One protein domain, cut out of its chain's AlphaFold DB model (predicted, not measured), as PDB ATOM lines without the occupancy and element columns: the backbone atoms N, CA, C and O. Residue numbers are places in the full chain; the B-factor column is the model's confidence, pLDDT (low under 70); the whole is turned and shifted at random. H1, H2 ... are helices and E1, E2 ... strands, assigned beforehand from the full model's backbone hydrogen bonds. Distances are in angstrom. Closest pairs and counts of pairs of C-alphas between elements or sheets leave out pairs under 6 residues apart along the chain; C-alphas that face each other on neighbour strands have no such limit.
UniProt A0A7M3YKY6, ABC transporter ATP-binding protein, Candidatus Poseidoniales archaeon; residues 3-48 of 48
ATOM      1  N   GLY A   3      43.543  82.964  46.793       78.75
ATOM      2  CA  GLY A   3      42.496  82.019  46.380       78.75
ATOM      3  C   GLY A   3      42.156  80.952  47.429       78.75
ATOM      4  O   GLY A   3      40.985  80.753  47.716       78.75
ATOM      5  N   GLN A   4      43.157  80.361  48.093       84.31
ATOM      6  CA  GLN A   4      42.925  79.313  49.104       84.31
ATOM      7  C   GLN A   4      42.180  79.837  50.338       84.31
ATOM      8  O   GLN A   4      41.422  79.107  50.967       84.31
ATOM      9  N   VAL A   5      42.402  81.105  50.700       88.06
ATOM     10  CA  VAL A   5      41.666  81.748  51.796       88.06
ATOM     11  C   VAL A   5      40.216  81.976  51.381       88.06
ATOM     12  O   VAL A   5      39.313  81.719  52.167       88.06
ATOM     13  N   MET A   6      39.987  82.410  50.140       89.50
ATOM     14  CA  MET A   6      38.635  82.591  49.614       89.50
ATOM     15  C   MET A   6      37.863  81.275  49.506       89.50
ATOM     16  O   MET A   6      36.665  81.274  49.760       89.50
ATOM     17  N   ASP A   7      38.533  80.167  49.191       91.00
ATOM     18  CA  ASP A   7      37.899  78.844  49.160       91.00
ATOM     19  C   ASP A   7      37.415  78.432  50.563       91.00
ATOM     20  O   ASP A   7      36.268  78.033  50.728       91.00
ATOM     21  N   LEU A   8      38.230  78.648  51.604       92.44
ATOM     22  CA  LEU A   8      37.818  78.402  52.993       92.44
ATOM     23  C   LEU A   8      36.657  79.312  53.434       92.44
ATOM     24  O   LEU A   8      35.763  78.891  54.168       92.44
ATOM     25  N   LEU A   9      36.667  80.579  53.013       93.12
ATOM     26  CA  LEU A   9      35.569  81.505  53.294       93.12
ATOM     27  C   LEU A   9      34.276  81.064  52.595       93.12
ATOM     28  O   LEU A   9      33.205  81.167  53.191       93.12
ATOM     29  N   ALA A  10      34.364  80.527  51.377       91.50
ATOM     30  CA  ALA A  10      33.212  79.963  50.683       91.50
ATOM     31  C   ALA A  10      32.620  78.770  51.454       91.50
ATOM     32  O   ALA A  10      31.422  78.768  51.720       91.50
ATOM     33  N   GLU A  11      33.448  77.833  51.929       94.50
ATOM     34  CA  GLU A  11      32.992  76.701  52.759       94.50
ATOM     35  C   GLU A  11      32.276  77.168  54.040       94.50
ATOM     36  O   GLU A  11      31.242  76.625  54.436       94.50
ATOM     37  N   LEU A  12      32.789  78.219  54.689       94.31
ATOM     38  CA  LEU A  12      32.136  78.812  55.858       94.31
ATOM     39  C   LEU A  12      30.783  79.433  55.502       94.31
ATOM     40  O   LEU A  12      29.830  79.298  56.276       94.31
ATOM     41  N   ASN A  13      30.678  80.092  54.346       95.00
ATOM     42  CA  ASN A  13      29.410  80.640  53.885       95.00
ATOM     43  C   ASN A  13      28.386  79.538  53.590       95.00
ATOM     44  O   ASN A  13      27.254  79.618  54.065       95.00
ATOM     45  N   GLU A  14      28.814  78.471  52.915       94.56
ATOM     46  CA  GLU A  14      28.003  77.280  52.641       94.56
ATOM     47  C   GLU A  14      27.560  76.564  53.925       94.56
ATOM     48  O   GLU A  14      26.459  76.016  53.983       94.56
ATOM     49  N   SER A  15      28.360  76.633  54.995       96.69
ATOM     50  CA  SER A  15      27.995  76.099  56.316       96.69
ATOM     51  C   SER A  15      26.904  76.905  57.046       96.69
ATOM     52  O   SER A  15      26.472  76.516  58.133       96.69
ATOM     53  N   GLY A  16      26.437  78.014  56.458       95.62
ATOM     54  CA  GLY A  16      25.342  78.846  56.964       95.62
ATOM     55  C   GLY A  16      25.783  80.161  57.610       95.62
ATOM     56  O   GLY A  16      24.948  80.877  58.164       95.62
ATOM     57  N   SER A  17      27.072  80.506  57.547       96.31
ATOM     58  CA  SER A  17      27.567  81.791  58.052       96.31
ATOM     59  C   SER A  17      27.397  82.895  57.010       96.31
ATOM     60  O   SER A  17      27.808  82.745  55.866       96.31
ATOM     61  N   THR A  18      26.857  84.055  57.380       95.56
ATOM     62  CA  THR A  18      26.867  85.225  56.486       95.56
ATOM     63  C   THR A  18      28.217  85.934  56.562       95.56
ATOM     64  O   THR A  18      28.682  86.262  57.653       95.56
ATOM     65  N   LEU A  19      28.836  86.196  55.410       94.75
ATOM     66  CA  LEU A  19      30.129  86.873  55.311       94.75
ATOM     67  C   LEU A  19      29.987  88.221  54.603       94.75
ATOM     68  O   LEU A  19      29.241  88.348  53.637       94.75
ATOM     69  N   VAL A  20      30.739  89.216  55.077       95.38
ATOM     70  CA  VAL A  20      30.902  90.517  54.418       95.38
ATOM     71  C   VAL A  20      32.389  90.735  54.195       95.38
ATOM     72  O   VAL A  20      33.166  90.750  55.149       95.38
ATOM     73  N   ILE A  21      32.783  90.891  52.932       93.94
ATOM     74  CA  ILE A  21      34.178  91.056  52.526       93.94
ATOM     75  C   ILE A  21      34.348  92.460  51.952       93.94
ATOM     76  O   ILE A  21      33.594  92.878  51.078       93.94
ATOM     77  N   VAL A  22      35.348  93.192  52.447       95.00
ATOM     78  CA  VAL A  22      35.746  94.496  51.905       95.00
ATOM     79  C   VAL A  22      37.060  94.312  51.165       95.00
ATOM     80  O   VAL A  22      38.048  93.870  51.749       95.00
ATOM     81  N   THR A  23      37.069  94.639  49.877       93.12
ATOM     82  CA  THR A  23      38.245  94.495  49.018       93.12
ATOM     83  C   THR A  23      38.299  95.614  47.980       93.12
ATOM     84  O   THR A  23      37.273  96.186  47.614       93.12
ATOM     85  N   HIS A  24      39.507  95.919  47.507       93.38
ATOM     86  CA  HIS A  24      39.738  96.751  46.322       93.38
ATOM     87  C   HIS A  24      40.029  95.911  45.065       93.38
ATOM     88  O   HIS A  24      40.236  96.470  43.991       93.38
ATOM     89  N   ASP A  25      40.068  94.585  45.201       92.56
ATOM     90  CA  ASP A  25      40.317  93.635  44.120       92.56
ATOM     91  C   ASP A  25      38.990  93.110  43.552       92.56
ATOM     92  O   ASP A  25      38.207  92.479  44.272       92.56
ATOM     93  N   ASN A  26      38.746  93.368  42.265       90.50
ATOM     94  CA  ASN A  26      37.527  92.926  41.589       90.50
ATOM     95  C   ASN A  26      37.461  91.399  41.452       90.50
ATOM     96  O   ASN A  26      36.372  90.855  41.585       90.50
ATOM     97  N   GLU A  27      38.589  90.699  41.282       90.75
ATOM     98  CA  GLU A  27      38.582  89.235  41.135       90.75
ATOM     99  C   GLU A  27      38.065  88.551  42.406       90.75
ATOM    100  O   GLU A  27      37.387  87.528  42.349       90.75
ATOM    101  N   ILE A  28      38.353  89.128  43.577       89.94
ATOM    102  CA  ILE A  28      37.829  88.640  44.858       89.94
ATOM    103  C   ILE A  28      36.337  88.963  44.990       89.94
ATOM    104  O   ILE A  28      35.565  88.114  45.439       89.94
ATOM    105  N   ALA A  29      35.933  90.179  44.611       92.75
ATOM    106  CA  ALA A  29      34.540  90.613  44.688       92.75
ATOM    107  C   ALA A  29      33.624  89.752  43.804       92.75
ATOM    108  O   ALA A  29      32.556  89.355  44.254       92.75
ATOM    109  N   GLU A  30      34.078  89.385  42.603       92.06
ATOM    110  CA  GLU A  30      33.354  88.529  41.649       92.06
ATOM    111  C   GLU A  30      33.085  87.105  42.165       92.06
ATOM    112  O   GLU A  30      32.231  86.407  41.624       92.06
ATOM    113  N   ARG A  31      33.768  86.660  43.229       91.06
ATOM    114  CA  ARG A  31      33.473  85.375  43.892       91.06
ATOM    115  C   ARG A  31      32.360  85.472  44.941       91.06
ATOM    116  O   ARG A  31      31.979  84.446  45.500       91.06
ATOM    117  N   CYS A  32      31.880  86.674  45.263       93.50
ATOM    118  CA  CYS A  32      30.810  86.891  46.236       93.50
ATOM    119  C   CYS A  32      29.435  86.844  45.554       93.50
ATOM    120  O   CYS A  32      29.293  87.241  44.405       93.50
ATOM    121  N   SER A  33      28.407  86.424  46.294       94.00
ATOM    122  CA  SER A  33      27.012  86.365  45.820       94.00
ATOM    123  C   SER A  33      26.286  87.712  45.791       94.00
ATOM    124  O   SER A  33      25.104  87.764  45.483       94.00
ATOM    125  N   ARG A  34      26.945  88.785  46.232       95.69
ATOM    126  CA  ARG A  34      26.432  90.154  46.178       95.69
ATOM    127  C   ARG A  34      27.600  91.120  46.254       95.69
ATOM    128  O   ARG A  34      28.460  90.987  47.129       95.69
ATOM    129  N   ILE A  35      27.606  92.120  45.384       97.06
ATOM    130  CA  ILE A  35      28.662  93.127  45.296       97.06
ATOM    131  C   ILE A  35      28.039  94.506  45.483       97.06
ATOM    132  O   ILE A  35      27.146  94.904  44.743       97.06
ATOM    133  N   ILE A  36      28.536  95.261  46.465       97.06
ATOM    134  CA  ILE A  36      28.129  96.647  46.717       97.06
ATOM    135  C   ILE A  36      29.336  97.549  46.473       97.06
ATOM    136  O   ILE A  36      30.358  97.424  47.152       97.06
ATOM    137  N   ARG A  37      29.221  98.492  45.534       96.62
ATOM    138  CA  ARG A  37      30.252  99.509  45.290       96.62
ATOM    139  C   ARG A  37      29.929 100.771  46.076       96.62
ATOM    140  O   ARG A  37      28.833 101.312  45.953       96.62
ATOM    141  N   ILE A  38      30.888 101.262  46.858       96.44
ATOM    142  CA  ILE A  38      30.741 102.469  47.683       96.44
ATOM    143  C   ILE A  38      31.755 103.525  47.235       96.44
ATOM    144  O   ILE A  38      32.938 103.225  47.088       96.44
ATOM    145  N   VAL A  39      31.297 104.766  47.056       96.56
ATOM    146  CA  VAL A  39      32.127 105.943  46.749       96.56
ATOM    147  C   VAL A  39      31.649 107.114  47.600       96.56
ATOM    148  O   VAL A  39      30.447 107.354  47.703       96.56
ATOM    149  N   ASP A  40      32.575 107.823  48.250       96.50
ATOM    150  CA  ASP A  40      32.284 108.980  49.113       96.50
ATOM    151  C   ASP A  40      31.171 108.725  50.150       96.50
ATOM    152  O   ASP A  40      30.304 109.563  50.408       96.50
ATOM    153  N   GLY A  41      31.168 107.522  50.734       95.62
ATOM    154  CA  GLY A  41      30.182 107.101  51.735       95.62
ATOM    155  C   GLY A  41      28.784 106.817  51.174       95.62
ATOM    156  O   GLY A  41      27.842 106.659  51.951       95.62
ATOM    157  N   ARG A  42      28.625 106.749  49.848       96.75
ATOM    158  CA  ARG A  42      27.363 106.437  49.168       96.75
ATOM    159  C   ARG A  42      27.477 105.144  48.374       96.75
ATOM    160  O   ARG A  42      28.516 104.872  47.781       96.75
ATOM    161  N   ILE A  43      26.392 104.374  48.330       96.62
ATOM    162  CA  ILE A  43      26.287 103.216  47.438       96.62
ATOM    163  C   ILE A  43      26.161 103.742  46.007       96.62
ATOM    164  O   ILE A  43      25.255 104.518  45.704       96.62
ATOM    165  N   LEU A  44      27.102 103.345  45.158       97.00
ATOM    166  CA  LEU A  44      27.138 103.684  43.743       97.00
ATOM    167  C   LEU A  44      26.393 102.639  42.907       97.00
ATOM    168  O   LEU A  44      25.627 103.003  42.020       97.00
ATOM    169  N   SER A  45      26.630 101.356  43.184       96.19
ATOM    170  CA  SER A  45      25.965 100.242  42.509       96.19
ATOM    171  C   SER A  45      25.848  99.029  43.423       96.19
ATOM    172  O   SER A  45      26.584  98.896  44.406       96.19
ATOM    173  N   GLU A  46      24.917  98.156  43.065       95.81
ATOM    174  CA  GLU A  46      24.680  96.873  43.706       95.81
ATOM    175  C   GLU A  46      24.390  95.824  42.628       95.81
ATOM    176  O   GLU A  46      23.622  96.092  41.703       95.81
ATOM    177  N   GLU A  47      25.028  94.663  42.749       93.94
ATOM    178  CA  GLU A  47      24.908  93.502  41.864       93.94
ATOM    179  C   GLU A  47      24.655  92.250  42.727       93.94
ATOM    180  O   GLU A  47      25.287  92.105  43.778       93.94
ATOM    181  N   GLU A  48      23.724  91.385  42.307       85.00
ATOM    182  CA  GLU A  48      23.454  90.047  42.878       85.00
ATOM    183  C   GLU A  48      24.080  88.951  42.008       85.00
ATOM    184  O   GLU A  48      24.048  89.103  40.763       85.00
TER     185      GLU A  48
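This is residues 3 to 48 of the 48 residues of the protein "ABC transporter ATP-binding protein" of Candidatus Poseidoniales archaeon (UniProt A0A7M3YKY6). This is an elongated model with a two-stranded hairpin, E1 and E2, at one end and the helix H1 at the other, set across the long axis, while the hairpin runs along it. Between these two ends lie the short helix H2 and a long loop, residues 15 to 25, which leads from H1 to H2; H1 is set off from the hairpin. The printed part has 46 residues, with two named helices and two named strands in the order H1, H2, E1, E2; the sheet has the order E1 - E2 and is antiparallel, and the class is mixed, helices and strands. The whole is only just loose, close to compact, with a radius of gyration of the C-alphas of 11.6 A, and the C-alphas span 32 by 20 by 16 A along their three main axes.

Begin at the sheet, where E1, residues 35 to 39, and E2, residues 42 to 47, form a hairpin of antiparallel strands, with 159 degrees between their directions. Look at the C-alphas of Ile 36 and Glu 46, which face each other at 4.6 A. Across the pair, N 37 and O 45 are within hydrogen-bond range at 2.9 A, and N 44 and O 37 at 2.8 A. From E1 go back to H2, residues 26 to 29: the closest C-alphas of the two are those of Ala 29 and Ile 35, 6.4 A apart. H2 is apart from E2. Farther out is H1, residues 3 to 14, which is close to H2 but not clearly touching it; their closest C-alphas, those of Met 6 and Ile 28, are 7.7 A apart. H1 is apart from both E1 and E2. In H1 every O i to N i+4 pair is within hydrogen-bond range, while H2 is too short for such a pair and has its one O i to N i+3 pair within range.

Find C-alpha 35 at (28.662, 93.127, 45.296); from there E1 runs 13.4 A to C-alpha 39. E2 runs 15.1 A from C-alpha 42 to C-alpha 47, at (24.908, 93.502, 41.864). H2 covers four residues, Asn 26 to Ala 29, and 4.9 A. For H1, find C-alpha 3 at (42.496, 82.019, 46.380) and trace the helix 16.5 A to C-alpha 14.

The two C-alphas farthest apart are those of Ser 15 and Asp 40, at 33.9 A. The printed part runs from residue 3 to residue 48, the chain's last residue, and has no cut. The link from H1 to H2 is long, with 11 residues; the links from H2 to E1 and from E1 to E2 are tight. The mean pLDDT of the printed part is 93.4, and no printed residue is under 70.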